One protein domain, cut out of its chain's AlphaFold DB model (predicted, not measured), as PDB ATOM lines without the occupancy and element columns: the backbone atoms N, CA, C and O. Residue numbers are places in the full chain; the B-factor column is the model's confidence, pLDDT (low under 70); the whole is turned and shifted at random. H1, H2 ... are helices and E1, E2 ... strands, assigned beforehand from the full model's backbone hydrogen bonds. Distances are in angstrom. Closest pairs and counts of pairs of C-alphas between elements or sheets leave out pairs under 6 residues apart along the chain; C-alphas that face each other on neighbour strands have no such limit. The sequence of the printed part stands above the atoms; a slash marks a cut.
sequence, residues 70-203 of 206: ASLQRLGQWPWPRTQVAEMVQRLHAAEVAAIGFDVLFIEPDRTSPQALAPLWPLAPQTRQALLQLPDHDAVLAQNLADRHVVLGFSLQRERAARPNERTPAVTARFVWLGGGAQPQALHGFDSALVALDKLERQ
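AT A GLANCE: This is residues 70 to 203 of the 206 residues of the protein "CHASE2 domain-containing protein" of Comamonadaceae bacterium 32-67-11 (UniProt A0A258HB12). Little regular structure: a loose, loop-rich model with H2 and H5 side by side, H6 on H5, H3 and H4 at one end, and residues 171 to 187 sticking out at the other. The 134 printed residues, mostly helix by class, have 50 in named elements: H1 to H5, antiparallel E1 and E2, then H6. The radius of gyration of the C-alphas is 18.7 A; spans are 67 by 41 by 29 A.

HOW THE PARTS SIT: Start at H1, residues 70 to 75, which touches no helix. H2, residues 82 to 94, touches H5, residues 137 to 145, at Ala 86 and Leu 141, closest C-alphas 4.6 A apart, with a shallow tilt of 16 degrees, the same way. H5 touches H6, residues 198 to 201; closest C-alphas, Ala 142 and Leu 200, 4.8 A. H3, residues 114 to 117, touches H4, residues 125 to 132; closest C-alphas, Pro 114 and Leu 132, 5.8 A. E1, residues 155 to 157, and E2, residues 192 to 194, form a hairpin, N 157 and O 192 2.9 A apart. Every O i to N i+4 pair is within hydrogen-bond range in H1, H2, H4 and H5; H3 and H6 are too short.

IN THESE COORDINATES: Find C-alpha 70 at (154.895, 30.352, -6.217), where H1 begins; H2 runs 18.2 A, H5 12.8 A; H6 ends at C-alpha 201, (126.437, 22.669, -0.922).

THE WHOLE: The printed part has no cut; H2 to H3 and E1 to E2 are long links. Residues 159 to 175 and 179 to 186 have pLDDT under 70.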
ATOM      1  N   ALA A  70     154.213  30.366  -7.509       96.75
ATOM      2  CA  ALA A  70     154.895  30.352  -6.217       96.75
ATOM      3  C   ALA A  70     154.166  29.485  -5.175       96.75
ATOM      4  O   ALA A  70     154.796  28.870  -4.310       96.75
ATOM      5  N   SER A  71     152.837  29.425  -5.222       96.25
ATOM      6  CA  SER A  71     152.032  28.557  -4.364       96.25
ATOM      7  C   SER A  71     152.096  27.107  -4.821       96.25
ATOM      8  O   SER A  71     152.258  26.233  -3.974       96.25
ATOM      9  N   LEU A  72     152.079  26.838  -6.129       97.12
ATOM     10  CA  LEU A  72     152.262  25.487  -6.669       97.12
ATOM     11  C   LEU A  72     153.651  24.916  -6.349       97.12
ATOM     12  O   LEU A  72     153.765  23.746  -5.992       97.12
ATOM     13  N   GLN A  73     154.700  25.739  -6.381       97.19
ATOM     14  CA  GLN A  73     156.046  25.320  -5.974       97.19
ATOM     15  C   GLN A  73     156.127  24.954  -4.487       97.19
ATOM     16  O   GLN A  73     156.864  24.044  -4.115       97.19
ATOM     17  N   ARG A  74     155.369  25.647  -3.627       95.88
ATOM     18  CA  ARG A  74     155.372  25.408  -2.174       95.88
ATOM     19  C   ARG A  74     154.440  24.281  -1.738       95.88
ATOM     20  O   ARG A  74     154.766  23.569  -0.794       95.88
ATOM     21  N   LEU A  75     153.272  24.163  -2.365       94.94
ATOM     22  CA  LEU A  75     152.180  23.283  -1.929       94.94
ATOM     23  C   LEU A  75     151.991  22.063  -2.834       94.94
ATOM     24  O   LEU A  75     151.308  21.114  -2.453       94.94
ATOM     25  N   GLY A  76     152.623  22.064  -4.005       95.00
ATOM     26  CA  GLY A  76     152.493  21.024  -5.009       95.00
ATOM     27  C   GLY A  76     151.402  21.315  -6.038       95.00
ATOM     28  O   GLY A  76     150.762  22.369  -6.065       95.00
ATOM     29  N   GLN A  77     151.208  20.339  -6.921       95.38
ATOM     30  CA  GLN A  77     150.344  20.460  -8.086       95.38
ATOM     31  C   GLN A  77     148.854  20.537  -7.714       95.38
ATOM     32  O   GLN A  77     148.337  19.723  -6.949       95.38
ATOM     33  N   TRP A  78     148.143  21.467  -8.348       94.56
ATOM     34  CA  TRP A  78     146.683  21.540  -8.332       94.56
ATOM     35  C   TRP A  78     146.028  20.431  -9.196       94.56
ATOM     36  O   TRP A  78     146.566  20.095 -10.251       94.56
ATOM     37  N   PRO A  79     144.829  19.896  -8.866       95.31
ATOM     38  CA  PRO A  79     144.041  20.163  -7.666       95.31
ATOM     39  C   PRO A  79     144.634  19.616  -6.374       95.31
ATOM     40  O   PRO A  79     145.068  18.464  -6.314       95.31
ATOM     41  N   TRP A  80     144.615  20.465  -5.348       96.50
ATOM     42  CA  TRP A  80     145.027  20.117  -3.996       96.50
ATOM     43  C   TRP A  80     143.970  19.257  -3.285       96.50
ATOM     44  O   TRP A  80     142.781  19.366  -3.611       96.50
ATOM     45  N   PRO A  81     144.370  18.439  -2.293       97.00
ATOM     46  CA  PRO A  81     143.435  17.731  -1.425       97.00
ATOM     47  C   PRO A  81     142.452  18.688  -0.743       97.00
ATOM     48  O   PRO A  81     142.823  19.782  -0.309       97.00
ATOM     49  N   ARG A  82     141.202  18.262  -0.567       97.19
ATOM     50  CA  ARG A  82     140.157  19.053   0.101       97.19
ATOM     51  C   ARG A  82     140.476  19.337   1.560       97.19
ATOM     52  O   ARG A  82     140.018  20.346   2.078       97.19
ATOM     53  N   THR A  83     141.319  18.528   2.194       97.44
ATOM     54  CA  THR A  83     141.881  18.812   3.522       97.44
ATOM     55  C   THR A  83     142.758  20.066   3.530       97.44
ATOM     56  O   THR A  83     142.665  20.861   4.459       97.44
ATOM     57  N   GLN A  84     143.546  20.308   2.477       97.19
ATOM     58  CA  GLN A  84     144.354  21.525   2.351       97.19
ATOM     59  C   GLN A  84     143.478  22.754   2.073       97.19
ATOM     60  O   GLN A  84     143.696  23.824   2.641       97.19
ATOM     61  N   VAL A  85     142.434  22.595   1.254       96.94
ATOM     62  CA  VAL A  85     141.425  23.650   1.055       96.94
ATOM     63  C   VAL A  85     140.688  23.949   2.367       96.94
ATOM     64  O   VAL A  85     140.471  25.112   2.694       96.94
ATOM     65  N   ALA A  86     140.356  22.923   3.153       97.12
ATOM     66  CA  ALA A  86     139.709  23.077   4.454       97.12
ATOM     67  C   ALA A  86     140.586  23.858   5.441       97.12
ATOM     68  O   ALA A  86     140.093  24.755   6.118       97.12
ATOM     69  N   GLU A  87     141.892  23.583   5.479       96.81
ATOM     70  CA  GLU A  87     142.843  24.345   6.295       96.81
ATOM     71  C   GLU A  87     142.900  25.824   5.876       96.81
ATOM     72  O   GLU A  87     142.936  26.719   6.723       96.81
ATOM     73  N   MET A  88     142.858  26.109   4.571       95.94
ATOM     74  CA  MET A  88     142.771  27.486   4.079       95.94
ATOM     75  C   MET A  88     141.493  28.173   4.573       95.94
ATOM     76  O   MET A  88     141.561  29.298   5.066       95.94
ATOM     77  N   VAL A  89     140.348  27.488   4.514       96.62
ATOM     78  CA  VAL A  89     139.074  27.998   5.042       96.62
ATOM     79  C   VAL A  89     139.168  28.281   6.543       96.62
ATOM     80  O   VAL A  89     138.801  29.371   6.973       96.62
ATOM     81  N   GLN A  90     139.744  27.373   7.335       96.38
ATOM     82  CA  GLN A  90     139.953  27.580   8.776       96.38
ATOM     83  C   GLN A  90     140.770  28.837   9.074       96.38
ATOM     84  O   GLN A  90     140.422  29.617   9.961       96.38
ATOM     85  N   ARG A  91     141.853  29.057   8.322       96.06
ATOM     86  CA  ARG A  91     142.706  30.241   8.487       96.06
ATOM     87  C   ARG A  91     141.965  31.529   8.133       96.06
ATOM     88  O   ARG A  91     142.154  32.534   8.810       96.06
ATOM     89  N   LEU A  92     141.110  31.501   7.112       95.62
ATOM     90  CA  LEU A  92     140.274  32.647   6.742       95.62
ATOM     91  C   LEU A  92     139.206  32.936   7.799       95.62
ATOM     92  O   LEU A  92     138.996  34.096   8.149       95.62
ATOM     93  N   HIS A  93     138.605  31.897   8.375       94.81
ATOM     94  CA  HIS A  93     137.670  32.040   9.492       94.81
ATOM     95  C   HIS A  93     138.339  32.626  10.731       94.81
ATOM     96  O   HIS A  93     137.761  33.495  11.379       94.81
ATOM     97  N   ALA A  94     139.562  32.186  11.039       95.38
ATOM     98  CA  ALA A  94     140.364  32.729  12.133       95.38
ATOM     99  C   ALA A  94     140.771  34.195  11.898       95.38
ATOM    100  O   ALA A  94     140.978  34.932  12.855       95.38
ATOM    101  N   ALA A  95     140.854  34.621  10.636       94.44
ATOM    102  CA  ALA A  95     141.068  36.014  10.251       94.44
ATOM    103  C   ALA A  95     139.771  36.851  10.217       94.44
ATOM    104  O   ALA A  95     139.818  38.014   9.823       94.44
ATOM    105  N   GLU A  96     138.629  36.268  10.603       93.44
ATOM    106  CA  GLU A  96     137.321  36.931  10.699       93.44
ATOM    107  C   GLU A  96     136.871  37.623   9.401       93.44
ATOM    108  O   GLU A  96     136.258  38.693   9.416       93.44
ATOM    109  N   VAL A  97     137.155  37.008   8.247       93.94
ATOM    110  CA  VAL A  97     136.671  37.531   6.963       93.94
ATOM    111  C   VAL A  97     135.140  37.518   6.905       93.94
ATOM    112  O   VAL A  97     134.488  36.597   7.395       93.94
ATOM    113  N   ALA A  98     134.556  38.540   6.276       92.69
ATOM    114  CA  ALA A  98     133.101  38.683   6.205       92.69
ATOM    115  C   ALA A  98     132.432  37.571   5.379       92.69
ATOM    116  O   ALA A  98     131.345  37.117   5.735       92.69
ATOM    117  N   ALA A  99     133.080  37.149   4.287       93.94
ATOM    118  CA  ALA A  99     132.635  36.067   3.419       93.94
ATOM    119  C   ALA A  99     133.814  35.451   2.651       93.94
ATOM    120  O   ALA A  99     134.838  36.106   2.439       93.94
ATOM    121  N   ILE A 100     133.643  34.208   2.202       95.44
ATOM    122  CA  ILE A 100     134.592  33.482   1.350       95.44
ATOM    123  C   ILE A 100     133.868  33.086   0.063       95.44
ATOM    124  O   ILE A 100     132.831  32.431   0.111       95.44
ATOM    125  N   GLY A 101     134.417  33.470  -1.088       95.00
ATOM    126  CA  GLY A 101     133.932  33.033  -2.397       95.00
ATOM    127  C   GLY A 101     134.949  32.115  -3.061       95.00
ATOM    128  O   GLY A 101     136.123  32.470  -3.148       95.00
ATOM    129  N   PHE A 102     134.503  30.953  -3.532       95.50
ATOM    130  CA  PHE A 102     135.330  30.049  -4.324       95.50
ATOM    131  C   PHE A 102     135.072  30.238  -5.816       95.50
ATOM    132  O   PHE A 102     133.983  29.940  -6.298       95.50
ATOM    133  N   ASP A 103     136.106  30.635  -6.557       94.12
ATOM    134  CA  ASP A 103     136.130  30.569  -8.026       94.12
ATOM    135  C   ASP A 103     136.699  29.218  -8.499       94.12
ATOM    136  O   ASP A 103     137.661  29.123  -9.257       94.12
ATOM    137  N   VAL A 104     136.164  28.136  -7.930       93.19
ATOM    138  CA  VAL A 104     136.554  26.754  -8.225       93.19
ATOM    139  C   VAL A 104     135.311  25.878  -8.168       93.19
ATOM    140  O   VAL A 104     134.471  26.020  -7.279       93.19
ATOM    141  N   LEU A 105     135.223  24.930  -9.098       92.56
ATOM    142  CA  LEU A 105     134.153  23.943  -9.154       92.56
ATOM    143  C   LEU A 105     134.523  22.698  -8.331       92.56
ATOM    144  O   LEU A 105     135.522  22.031  -8.600       92.56
ATOM    145  N   PHE A 106     133.702  22.364  -7.334       94.62
ATOM    146  CA  PHE A 106     133.851  21.157  -6.510       94.62
ATOM    147  C   PHE A 106     132.801  20.100  -6.880       94.62
ATOM    148  O   PHE A 106     132.048  19.638  -6.026       94.62
ATOM    149  N   ILE A 107     132.713  19.776  -8.171       92.19
ATOM    150  CA  ILE A 107     131.635  18.954  -8.746       92.19
ATOM    151  C   ILE A 107     131.934  17.444  -8.679       92.19
ATOM    152  O   ILE A 107     131.000  16.641  -8.674       92.19
ATOM    153  N   GLU A 108     133.209  17.049  -8.578       93.25
ATOM    154  CA  GLU A 108     133.640  15.662  -8.369       93.25
ATOM    155  C   GLU A 108     134.193  15.410  -6.953       93.25
ATOM    156  O   GLU A 108     134.771  16.323  -6.346       93.25
ATOM    157  N   PRO A 109     134.078  14.162  -6.442       94.69
ATOM    158  CA  PRO A 109     134.738  13.739  -5.209       94.69
ATOM    159  C   PRO A 109     136.254  13.916  -5.259       94.69
ATOM    160  O   PRO A 109     136.883  13.756  -6.310       94.69
ATOM    161  N   ASP A 110     136.857  14.183  -4.104       96.56
ATOM    162  CA  ASP A 110     138.307  14.299  -3.996       96.56
ATOM    163  C   ASP A 110     139.009  12.983  -4.373       96.56
ATOM    164  O   ASP A 110     138.912  11.963  -3.689       96.56
ATOM    165  N   ARG A 111     139.797  13.022  -5.452       94.81
ATOM    166  CA  ARG A 111     140.608  11.885  -5.922       94.81
ATOM    167  C   ARG A 111     141.695  11.442  -4.938       94.81
ATOM    168  O   ARG A 111     142.266  10.370  -5.107       94.81
ATOM    169  N   THR A 112     142.021  12.279  -3.957       95.12
ATOM    170  CA  THR A 112     143.003  11.994  -2.905       95.12
ATOM    171  C   THR A 112     142.363  11.448  -1.628       95.12
ATOM    172  O   THR A 112     143.098  11.040  -0.731       95.12
ATOM    173  N   SER A 113     141.024  11.388  -1.547       96.25
ATOM    174  CA  SER A 113     140.325  10.788  -0.409       96.25
ATOM    175  C   SER A 113     140.703   9.309  -0.237       96.25
ATOM    176  O   SER A 113     140.860   8.586  -1.232       96.25
ATOM    177  N   PRO A 114     140.742   8.797   1.006       95.88
ATOM    178  CA  PRO A 114     141.002   7.385   1.279       95.88
ATOM    179  C   PRO A 114     140.096   6.423   0.494       95.88
ATOM    180  O   PRO A 114     140.555   5.393  -0.002       95.88
ATOM    181  N   GLN A 115     138.819   6.779   0.321       93.19
ATOM    182  CA  GLN A 115     137.816   5.999  -0.410       93.19
ATOM    183  C   GLN A 115     138.116   5.922  -1.916       93.19
ATOM    184  O   GLN A 115     137.838   4.896  -2.536       93.19
ATOM    185  N   ALA A 116     138.709   6.972  -2.494       94.00
ATOM    186  CA  ALA A 116     139.112   7.011  -3.900       94.00
ATOM    187  C   ALA A 116     140.431   6.255  -4.144       94.00
ATOM    188  O   ALA A 116     140.585   5.600  -5.173       94.00
ATOM    189  N   LEU A 117     141.363   6.295  -3.183       94.75
ATOM    190  CA  LEU A 117     142.677   5.648  -3.288       94.75
ATOM    191  C   LEU A 117     142.652   4.144  -2.990       94.75
ATOM    192  O   LEU A 117     143.363   3.376  -3.640       94.75
ATOM    193  N   ALA A 118     141.824   3.700  -2.039       94.44
ATOM    194  CA  ALA A 118     141.722   2.298  -1.630       94.44
ATOM    195  C   ALA A 118     141.553   1.283  -2.785       94.44
ATOM    196  O   ALA A 118     142.178   0.222  -2.714       94.44
ATOM    197  N   PRO A 119     140.742   1.535  -3.835       93.19
ATOM    198  CA  PRO A 119     140.649   0.629  -4.980       93.19
ATOM    199  C   PRO A 119     141.839   0.709  -5.950       93.19
ATOM    200  O   PRO A 119     142.079  -0.269  -6.653       93.19
ATOM    201  N   LEU A 120     142.575   1.825  -5.994       94.38
ATOM    202  CA  LEU A 120     143.655   2.063  -6.962       94.38
ATOM    203  C   LEU A 120     144.986   1.434  -6.541       94.38
ATOM    204  O   LEU A 120     145.799   1.071  -7.389       94.38
ATOM    205  N   TRP A 121     145.232   1.327  -5.236       94.12
ATOM    206  CA  TRP A 121     146.485   0.795  -4.712       94.12
ATOM    207  C   TRP A 121     146.394  -0.709  -4.411       94.12
ATOM    208  O   TRP A 121     145.390  -1.176  -3.857       94.12
ATOM    209  N   PRO A 122     147.454  -1.487  -4.703       94.75
ATOM    210  CA  PRO A 122     147.524  -2.908  -4.369       94.75
ATOM    211  C   PRO A 122     147.800  -3.099  -2.867       94.75
ATOM    212  O   PRO A 122     148.907  -3.427  -2.449       94.75
ATOM    213  N   LEU A 123     146.785  -2.846  -2.038       94.75
ATOM    214  CA  LEU A 123     146.868  -2.905  -0.576       94.75
ATOM    215  C   LEU A 123     146.432  -4.269  -0.029       94.75
ATOM    216  O   LEU A 123     145.431  -4.834  -0.476       94.75
ATOM    217  N   ALA A 124     147.120  -4.743   1.013       96.44
ATOM    218  CA  ALA A 124     146.656  -5.866   1.825       96.44
ATOM    219  C   ALA A 124     145.296  -5.543   2.490       96.44
ATOM    220  O   ALA A 124     145.030  -4.371   2.783       96.44
ATOM    221  N   PRO A 125     144.439  -6.545   2.779       95.12
ATOM    222  CA  PRO A 125     143.102  -6.313   3.333       95.12
ATOM    223  C   PRO A 125     143.092  -5.475   4.616       95.12
ATOM    224  O   PRO A 125     142.277  -4.564   4.740       95.12
ATOM    225  N   GLN A 126     144.028  -5.722   5.538       95.75
ATOM    226  CA  GLN A 126     144.126  -4.976   6.796       95.75
ATOM    227  C   GLN A 126     144.475  -3.502   6.546       95.75
ATOM    228  O   GLN A 126     143.845  -2.612   7.112       95.75
ATOM    229  N   THR A 127     145.429  -3.229   5.651       95.94
ATOM    230  CA  THR A 127     145.826  -1.861   5.283       95.94
ATOM    231  C   THR A 127     144.704  -1.128   4.562       95.94
ATOM    232  O   THR A 127     144.453   0.038   4.848       95.94
ATOM    233  N   ARG A 128     143.986  -1.810   3.662       95.62
ATOM    234  CA  ARG A 128     142.798  -1.257   3.002       95.62
ATOM    235  C   ARG A 128     141.732  -0.881   4.028       95.62
ATOM    236  O   ARG A 128     141.168   0.203   3.941       95.62
ATOM    237  N   GLN A 129     141.468  -1.753   5.001       94.88
ATOM    238  CA  GLN A 129     140.488  -1.479   6.047       94.88
ATOM    239  C   GLN A 129     140.911  -0.287   6.911       94.88
ATOM    240  O   GLN A 129     140.080   0.579   7.158       94.88
ATOM    241  N   ALA A 130     142.186  -0.207   7.303       95.25
ATOM    242  CA  ALA A 130     142.727   0.931   8.043       95.25
ATOM    243  C   ALA A 130     142.638   2.245   7.245       95.25
ATOM    244  O   ALA A 130     142.219   3.259   7.794       95.25
ATOM    245  N   LEU A 131     142.957   2.219   5.946       95.00
ATOM    246  CA  LEU A 131     142.829   3.378   5.058       95.00
ATOM    247  C   LEU A 131     141.378   3.875   5.000       95.00
ATOM    248  O   LEU A 131     141.136   5.066   5.130       95.00
ATOM    249  N   LEU A 132     140.407   2.968   4.874       95.19
ATOM    250  CA  LEU A 132     138.984   3.321   4.826       95.19
ATOM    251  C   LEU A 132     138.428   3.884   6.147       95.19
ATOM    252  O   LEU A 132     137.331   4.437   6.131       95.19
ATOM    253  N   GLN A 133     139.151   3.758   7.267       95.69
ATOM    254  CA  GLN A 133     138.796   4.429   8.526       95.69
ATOM    255  C   GLN A 133     139.233   5.898   8.562       95.69
ATOM    256  O   GLN A 133     138.798   6.636   9.445       95.69
ATOM    257  N   LEU A 134     140.107   6.333   7.647       96.00
ATOM    258  CA  LEU A 134     140.532   7.726   7.600       96.00
ATOM    259  C   LEU A 134     139.391   8.633   7.100       96.00
ATOM    260  O   LEU A 134     138.557   8.196   6.297       96.00
ATOM    261  N   PRO A 135     139.350   9.903   7.548       95.88
ATOM    262  CA  PRO A 135     138.314  10.842   7.138       95.88
ATOM    263  C   PRO A 135     138.253  11.033   5.620       95.88
ATOM    264  O   PRO A 135     139.275  11.183   4.955       95.88
ATOM    265  N   ASP A 136     137.033  11.087   5.086       96.25
ATOM    266  CA  ASP A 136     136.788  11.532   3.714       96.25
ATOM    267  C   ASP A 136     137.148  13.018   3.582       96.25
ATOM    268  O   ASP A 136     136.664  13.849   4.353       96.25
ATOM    269  N   HIS A 137     137.986  13.371   2.609       97.69
ATOM    270  CA  HIS A 137     138.492  14.734   2.483       97.69
ATOM    271  C   HIS A 137     137.382  15.738   2.143       97.69
ATOM    272  O   HIS A 137     137.397  16.856   2.661       97.69
ATOM    273  N   ASP A 138     136.386  15.350   1.336       97.12
ATOM    274  CA  ASP A 138     135.235  16.220   1.071       97.12
ATOM    275  C   ASP A 138     134.401  16.452   2.341       97.12
ATOM    276  O   ASP A 138     133.872  17.543   2.536       97.12
ATOM    277  N   ALA A 139     134.289  15.454   3.227       95.81
ATOM    278  CA  ALA A 139     133.626  15.623   4.520       95.81
ATOM    279  C   ALA A 139     134.403  16.574   5.444       95.81
ATOM    280  O   ALA A 139     133.785  17.386   6.132       95.81
ATOM    281  N   VAL A 140     135.741  16.518   5.427       96.75
ATOM    282  CA  VAL A 140     136.588  17.474   6.161       96.75
ATOM    283  C   VAL A 140     136.371  18.894   5.642       96.75
ATOM    284  O   VAL A 140     136.187  19.808   6.443       96.75
ATOM    285  N   LEU A 141     136.334  19.104   4.321       97.19
ATOM    286  CA  LEU A 141     136.018  20.426   3.777       97.19
ATOM    287  C   LEU A 141     134.606  20.864   4.168       97.19
ATOM    288  O   LEU A 141     134.461  21.966   4.682       97.19
ATOM    289  N   ALA A 142     133.600  20.003   3.998       95.94
ATOM    290  CA  ALA A 142     132.207  20.307   4.330       95.94
ATOM    291  C   ALA A 142     132.050  20.839   5.763       95.94
ATOM    292  O   ALA A 142     131.382  21.846   5.973       95.94
ATOM    293  N   GLN A 143     132.713  20.215   6.740       94.88
ATOM    294  CA  GLN A 143     132.682  20.658   8.140       94.88
ATOM    295  C   GLN A 143     133.233  22.075   8.330       94.88
ATOM    296  O   GLN A 143     132.750  22.803   9.184       94.88
ATOM    297  N   ASN A 144     134.210  22.486   7.523       94.69
ATOM    298  CA  ASN A 144     134.809  23.819   7.611       94.69
ATOM    299  C   ASN A 144     134.016  24.892   6.853       94.69
ATOM    300  O   ASN A 144     134.277  26.082   7.023       94.69
ATOM    301  N   LEU A 145     133.039  24.493   6.037       94.44
ATOM    302  CA  LEU A 145     132.099  25.418   5.402       94.44
ATOM    303  C   LEU A 145     130.954  25.808   6.353       94.44
ATOM    304  O   LEU A 145     130.462  26.925   6.250       94.44
ATOM    305  N   ALA A 146     130.602  24.925   7.296       80.69
ATOM    306  CA  ALA A 146     129.352  24.929   8.068       80.69
ATOM    307  C   ALA A 146     129.093  26.147   8.982       80.69
ATOM    308  O   ALA A 146     127.996  26.273   9.516       80.69
ATOM    309  N   ASP A 147     130.060  27.051   9.153       71.81
ATOM    310  CA  ASP A 147     130.023  28.067  10.213       71.81
ATOM    311  C   ASP A 147     130.153  29.520   9.729       71.81
ATOM    312  O   ASP A 147     130.217  30.435  10.553       71.81
ATOM    313  N   ARG A 148     130.229  29.782   8.417       75.69
ATOM    314  CA  ARG A 148     130.422  31.147   7.883       75.69
ATOM    315  C   ARG A 148     129.781  31.337   6.513       75.69
ATOM    316  O   ARG A 148     129.494  30.369   5.822       75.69
ATOM    317  N   HIS A 149     129.671  32.603   6.099       89.94
ATOM    318  CA  HIS A 149     129.232  33.018   4.765       89.94
ATOM    319  C   HIS A 149     130.209  32.527   3.681       89.94
ATOM    320  O   HIS A 149     131.110  33.256   3.252       89.94
ATOM    321  N   VAL A 150     130.059  31.274   3.257       93.75
ATOM    322  CA  VAL A 150     130.877  30.666   2.206       93.75
ATOM    323  C   VAL A 150     130.015  30.381   0.989       93.75
ATOM    324  O   VAL A 150     128.981  29.726   1.083       93.75
ATOM    325  N   VAL A 151     130.459  30.866  -0.168       92.31
ATOM    326  CA  VAL A 151     129.782  30.690  -1.453       92.31
ATOM    327  C   VAL A 151     130.653  29.823  -2.354       92.31
ATOM    328  O   VAL A 151     131.819  30.143  -2.602       92.31
ATOM    329  N   LEU A 152     130.083  28.719  -2.837       93.12
ATOM    330  CA  LEU A 152     130.746  27.808  -3.769       93.12
ATOM    331  C   LEU A 152     130.501  28.230  -5.222       93.12
ATOM    332  O   LEU A 152     129.467  28.815  -5.552       93.12
ATOM    333  N   GLY A 153     131.461  27.915  -6.088       90.06
ATOM    334  CA  GLY A 153     131.343  28.138  -7.523       90.06
ATOM    335  C   GLY A 153     130.413  27.119  -8.183       90.06
ATOM    336  O   GLY A 153     130.437  25.931  -7.859       90.06
ATOM    337  N   PHE A 154     129.637  27.580  -9.163       88.94
ATOM    338  CA  PHE A 154     128.806  26.745 -10.027       88.94
ATOM    339  C   PHE A 154     128.966  27.172 -11.489       88.94
ATOM    340  O   PHE A 154     129.297  28.321 -11.781       88.94
ATOM    341  N   SER A 155     128.700  26.259 -12.424       87.56
ATOM    342  CA  SER A 155     128.711  26.559 -13.863       87.56
ATOM    343  C   SER A 155     127.311  26.456 -14.444       87.56
ATOM    344  O   SER A 155     126.668  25.420 -14.316       87.56
ATOM    345  N   LEU A 156     126.856  27.492 -15.143       86.12
ATOM    346  CA  LEU A 156     125.568  27.491 -15.840       86.12
ATOM    347  C   LEU A 156     125.630  26.650 -17.123       86.12
ATOM    348  O   LEU A 156     126.641  26.658 -17.828       86.12
ATOM    349  N   GLN A 157     124.545  25.946 -17.443       76.12
ATOM    350  CA  GLN A 157     124.435  25.080 -18.617       76.12
ATOM    351  C   GLN A 157     123.159  25.348 -19.422       76.12
ATOM    352  O   GLN A 157     122.140  25.807 -18.905       76.12
ATOM    353  N   ARG A 158     123.239  25.064 -20.727       72.75
ATOM    354  CA  ARG A 158     122.150  25.236 -21.707       72.75
ATOM    355  C   ARG A 158     121.813  23.932 -22.452       72.75
ATOM    356  O   ARG A 158     121.083  23.958 -23.432       72.75
ATOM    357  N   GLU A 159     122.363  22.790 -22.027       65.31
ATOM    358  CA  GLU A 159     122.156  21.492 -22.687       65.31
ATOM    359  C   GLU A 159     121.650  20.407 -21.729       65.31
ATOM    360  O   GLU A 159     121.996  20.359 -20.555       65.31
ATOM    361  N   ARG A 160     120.814  19.522 -22.283       52.84
ATOM    362  CA  ARG A 160     119.859  18.609 -21.624       52.84
ATOM    363  C   ARG A 160     120.463  17.291 -21.110       52.84
ATOM    364  O   ARG A 160     119.725  16.327 -20.896       52.84
ATOM    365  N   ALA A 161     121.787  17.188 -21.025       53.53
ATOM    366  CA  ALA A 161     122.469  15.917 -20.800       53.53
ATOM    367  C   ALA A 161     122.640  15.611 -19.308       53.53
ATOM    368  O   ALA A 161     123.768  15.601 -18.838       53.53
ATOM    369  N   ALA A 162     121.528  15.291 -18.632       52.62
ATOM    370  CA  ALA A 162     121.422  14.954 -17.208       52.62
ATOM    371  C   ALA A 162     122.667  14.264 -16.615       52.62
ATOM    372  O   ALA A 162     122.780  13.033 -16.609       52.62
ATOM    373  N   ARG A 163     123.600  15.055 -16.082       56.22
ATOM    374  CA  ARG A 163     124.701  14.575 -15.249       56.22
ATOM    375  C   ARG A 163     124.230  14.406 -13.803       56.22
ATOM    376  O   ARG A 163     123.380  15.168 -13.330       56.22
ATOM    377  N   PRO A 164     124.793  13.442 -13.051       50.47
ATOM    378  CA  PRO A 164     124.633  13.435 -11.602       50.47
ATOM    379  C   PRO A 164     125.170  14.771 -11.059       50.47
ATOM    380  O   PRO A 164     126.339  15.079 -11.273       50.47
ATOM    381  N   ASN A 165     124.299  15.557 -10.411       55.81
ATOM    382  CA  ASN A 165     124.493  16.929  -9.886       55.81
ATOM    383  C   ASN A 165     124.033  18.104 -10.777       55.81
ATOM    384  O   ASN A 165     124.329  19.252 -10.456       55.81
ATOM    385  N   GLU A 166     123.248  17.876 -11.834       58.00
ATOM    386  CA  GLU A 166     122.520  18.973 -12.492       58.00
ATOM    387  C   GLU A 166     121.349  19.450 -11.629       58.00
ATOM    388  O   GLU A 166     120.289  18.822 -11.569       58.00
ATOM    389  N   ARG A 167     121.538  20.574 -10.937       64.06
ATOM    390  CA  ARG A 167     120.478  21.266 -10.195       64.06
ATOM    391  C   ARG A 167     120.625  22.761 -10.399       64.06
ATOM    392  O   ARG A 167     121.718  23.265 -10.636       64.06
ATOM    393  N   THR A 168     119.524  23.494 -10.303       62.47
ATOM    394  CA  THR A 168     119.622  24.941 -10.128       62.47
ATOM    395  C   THR A 168     120.283  25.225  -8.773       62.47
ATOM    396  O   THR A 168     119.955  24.541  -7.797       62.47
ATOM    397  N   PRO A 169     121.220  26.190  -8.684       63.69
ATOM    398  CA  PRO A 169     121.838  26.545  -7.411       63.69
ATOM    399  C   PRO A 169     120.756  26.969  -6.420       63.69
ATOM    400  O   PRO A 169     119.739  27.551  -6.818       63.69
ATOM    401  N   ALA A 170     120.966  26.697  -5.133       65.38
ATOM    402  CA  ALA A 170     120.052  27.179  -4.109       65.38
ATOM    403  C   ALA A 170     119.981  28.714  -4.182       65.38
ATOM    404  O   ALA A 170     120.988  29.409  -4.048       65.38
ATOM    405  N   VAL A 171     118.786  29.255  -4.424       65.94
ATOM    406  CA  VAL A 171     118.571  30.705  -4.447       65.94
ATOM    407  C   VAL A 171     118.535  31.193  -3.002       65.94
ATOM    408  O   VAL A 171     117.492  31.178  -2.355       65.94
ATOM    409  N   THR A 172     119.692  31.596  -2.484       59.75
ATOM    410  CA  THR A 172     119.848  32.074  -1.100       59.75
ATOM    411  C   THR A 172     119.511  33.556  -0.939       59.75
ATOM    412  O   THR A 172     119.289  34.023   0.176       59.75
ATOM    413  N   ALA A 173     119.399  34.302  -2.043       65.75
ATOM    414  CA  ALA A 173     119.070  35.723  -2.043       65.75
ATOM    415  C   ALA A 173     118.063  36.090  -3.143       65.75
ATOM    416  O   ALA A 173     117.989  35.460  -4.197       65.75
ATOM    417  N   ARG A 174     117.291  37.156  -2.906       69.12
ATOM    418  CA  ARG A 174     116.422  37.756  -3.926       69.12
ATOM    419  C   ARG A 174     117.198  38.789  -4.733       69.12
ATOM    420  O   ARG A 174     117.866  39.649  -4.169       69.12
ATOM    421  N   PHE A 175     117.036  38.748  -6.051       68.81
ATOM    422  CA  PHE A 175     117.570  39.775  -6.939       68.81
ATOM    423  C   PHE A 175     116.667  41.010  -6.924       68.81
ATOM    424  O   PHE A 175     115.458  40.906  -7.136       68.81
ATOM    425  N   VAL A 176     117.264  42.180  -6.696       72.31
ATOM    426  CA  VAL A 176     116.595  43.479  -6.834       72.31
ATOM    427  C   VAL A 176     117.258  44.225  -7.982       72.31
ATOM    428  O   VAL A 176     118.445  44.536  -7.933       72.31
ATOM    429  N   TRP A 177     116.487  44.502  -9.029       71.94
ATOM    430  CA  TRP A 177     116.954  45.253 -10.189       71.94
ATOM    431  C   TRP A 177     116.784  46.748  -9.919       71.94
ATOM    432  O   TRP A 177     115.666  47.222  -9.717       71.94
ATOM    433  N   LEU A 178     117.890  47.490  -9.901       71.69
ATOM    434  CA  LEU A 178     117.894  48.942  -9.725       71.69
ATOM    435  C   LEU A 178     118.235  49.617 -11.062       71.69
ATOM    436  O   LEU A 178     119.269  49.326 -11.658       71.69
ATOM    437  N   GLY A 179     117.371  50.531 -11.520       68.44
ATOM    438  CA  GLY A 179     117.527  51.290 -12.772       68.44
ATOM    439  C   GLY A 179     116.559  50.870 -13.891       68.44
ATOM    440  O   GLY A 179     116.177  49.711 -14.003       68.44
ATOM    441  N   GLY A 180     116.155  51.823 -14.741       60.19
ATOM    442  CA  GLY A 180     115.095  51.639 -15.754       60.19
ATOM    443  C   GLY A 180     115.477  50.859 -17.022       60.19
ATOM    444  O   GLY A 180     114.656  50.749 -17.925       60.19
ATOM    445  N   GLY A 181     116.708  50.347 -17.117       60.84
ATOM    446  CA  GLY A 181     117.229  49.670 -18.316       60.84
ATOM    447  C   GLY A 181     117.478  48.167 -18.167       60.84
ATOM    448  O   GLY A 181     117.750  47.499 -19.161       60.84
ATOM    449  N   ALA A 182     117.392  47.613 -16.955       55.84
ATOM    450  CA  ALA A 182     117.564  46.181 -16.747       55.84
ATOM    451  C   ALA A 182     116.260  45.456 -17.115       55.84
ATOM    452  O   ALA A 182     115.359  45.324 -16.292       55.84
ATOM    453  N   GLN A 183     116.138  45.013 -18.368       62.22
ATOM    454  CA  GLN A 183     115.072  44.106 -18.792       62.22
ATOM    455  C   GLN A 183     115.591  42.662 -18.721       62.22
ATOM    456  O   GLN A 183     116.198  42.191 -19.683       62.22
ATOM    457  N   PRO A 184     115.363  41.921 -17.618       60.88
ATOM    458  CA  PRO A 184     115.840  40.541 -17.487       60.88
ATOM    459  C   PRO A 184     115.267  39.599 -18.560       60.88
ATOM    460  O   PRO A 184     115.834  38.545 -18.816       60.88
ATOM    461  N   GLN A 185     114.183  40.001 -19.233       65.62
ATOM    462  CA  GLN A 185     113.550  39.264 -20.330       65.62
ATOM    463  C   GLN A 185     114.440  39.137 -21.580       65.62
ATOM    464  O   GLN A 185     114.214  38.247 -22.391       65.62
ATOM    465  N   ALA A 186     115.442  40.010 -21.742       67.00
ATOM    466  CA  ALA A 186     116.381  39.973 -22.866       67.00
ATOM    467  C   ALA A 186     117.643  39.135 -22.583       67.00
ATOM    468  O   ALA A 186     118.502  39.004 -23.455       67.00
ATOM    469  N   LEU A 187     117.787  38.587 -21.370       70.00
ATOM    470  CA  LEU A 187     118.931  37.757 -21.006       70.00
ATOM    471  C   LEU A 187     118.707  36.316 -21.467       70.00
ATOM    472  O   LEU A 187     117.610  35.769 -21.357       70.00
ATOM    473  N   HIS A 188     119.768  35.681 -21.962       70.12
ATOM    474  CA  HIS A 188     119.711  34.264 -22.292       70.12
ATOM    475  C   HIS A 188     119.447  33.428 -21.035       70.12
ATOM    476  O   HIS A 188     120.148  33.568 -20.032       70.12
ATOM    477  N   GLY A 189     118.467  32.530 -21.123       70.38
ATOM    478  CA  GLY A 189     118.204  31.534 -20.092       70.38
ATOM    479  C   GLY A 189     119.291  30.459 -20.018       70.38
ATOM    480  O   GLY A 189     120.034  30.209 -20.979       70.38
ATOM    481  N   PHE A 190     119.349  29.821 -18.855       72.81
ATOM    482  CA  PHE A 190     120.126  28.618 -18.581       72.81
ATOM    483  C   PHE A 190     119.178  27.592 -17.960       72.81
ATOM    484  O   PHE A 190     118.365  27.953 -17.108       72.81
ATOM    485  N   ASP A 191     119.265  26.344 -18.409       73.50
ATOM    486  CA  ASP A 191     118.310  25.290 -18.045       73.50
ATOM    487  C   ASP A 191     118.741  24.532 -16.782       73.50
ATOM    488  O   ASP A 191     117.907  23.978 -16.065       73.50
ATOM    489  N   SER A 192     120.042  24.517 -16.491       74.94
ATOM    490  CA  SER A 192     120.626  23.836 -15.334       74.94
ATOM    491  C   SER A 192     121.939  24.496 -14.900       74.94
ATOM    492  O   SER A 192     122.467  25.393 -15.568       74.94
ATOM    493  N   ALA A 193     122.471  24.061 -13.757       81.88
ATOM    494  CA  ALA A 193     123.830  24.370 -13.337       81.88
ATOM    495  C   ALA A 193     124.544  23.106 -12.840       81.88
ATOM    496  O   ALA A 193     123.924  22.201 -12.277       81.88
ATOM    497  N   LEU A 194     125.861  23.062 -13.036       84.81
ATOM    498  CA  LEU A 194     126.746  22.148 -12.325       84.81
ATOM    499  C   LEU A 194     127.112  22.794 -10.997       84.81
ATOM    500  O   LEU A 194     127.838  23.791 -10.972       84.81
ATOM    501  N   VAL A 195     126.586  22.219  -9.925       88.00
ATOM    502  CA  VAL A 195     126.814  22.657  -8.545       88.00
ATOM    503  C   VAL A 195     127.805  21.734  -7.851       88.00
ATOM    504  O   VAL A 195     128.046  20.612  -8.315       88.00
ATOM    505  N   ALA A 196     128.389  22.195  -6.744       91.38
ATOM    506  CA  ALA A 196     129.302  21.369  -5.974       91.38
ATOM    507  C   ALA A 196     128.598  20.118  -5.417       91.38
ATOM    508  O   ALA A 196     127.372  19.991  -5.433       91.38
ATOM    509  N   LEU A 197     129.384  19.168  -4.907       92.31
ATOM    510  CA  LEU A 197     128.840  17.972  -4.264       92.31
ATOM    511  C   LEU A 197     127.806  18.341  -3.189       92.31
ATOM    512  O   LEU A 197     128.048  19.214  -2.359       92.31
ATOM    513  N   ASP A 198     126.712  17.578  -3.114       90.12
ATOM    514  CA  ASP A 198     125.605  17.797  -2.164       90.12
ATOM    515  C   ASP A 198     126.035  17.943  -0.695       90.12
ATOM    516  O   ASP A 198     125.332  18.549   0.112       90.12
ATOM    517  N   LYS A 199     127.144  17.308  -0.307       91.19
ATOM    518  CA  LYS A 199     127.709  17.405   1.049       91.19
ATOM    519  C   LYS A 199     128.368  18.765   1.316       91.19
ATOM    520  O   LYS A 199     128.361  19.194   2.461       91.19
ATOM    521  N   LEU A 200     128.910  19.414   0.286       93.00
ATOM    522  CA  LEU A 200     129.523  20.739   0.358       93.00
ATOM    523  C   LEU A 200     128.446  21.822   0.262       93.00
ATOM    524  O   LEU A 200     128.383  22.682   1.131       93.00
ATOM    525  N   GLU A 201     127.546  21.719  -0.722       88.50
ATOM    526  CA  GLU A 201     126.437  22.669  -0.922       88.50
ATOM    527  C   GLU A 201     125.549  22.806   0.318       88.50
ATOM    528  O   GLU A 201     125.139  23.902   0.666       88.50
ATOM    529  N   ARG A 202     125.274  21.708   1.035       88.69
ATOM    530  CA  ARG A 202     124.455  21.760   2.260       88.69
ATOM    531  C   ARG A 202     125.106  22.501   3.425       88.69
ATOM    532  O   ARG A 202     124.388  22.883   4.342       88.69
ATOM    533  N   GLN A 203     126.431  22.611   3.431       90.75
ATOM    534  CA  GLN A 203     127.179  23.293   4.489       90.75
ATOM    535  C   GLN A 203     127.580  24.710   4.079       90.75
ATOM    536  O   GLN A 203     127.878  25.526   4.939       90.75
TER     537      GLN A 203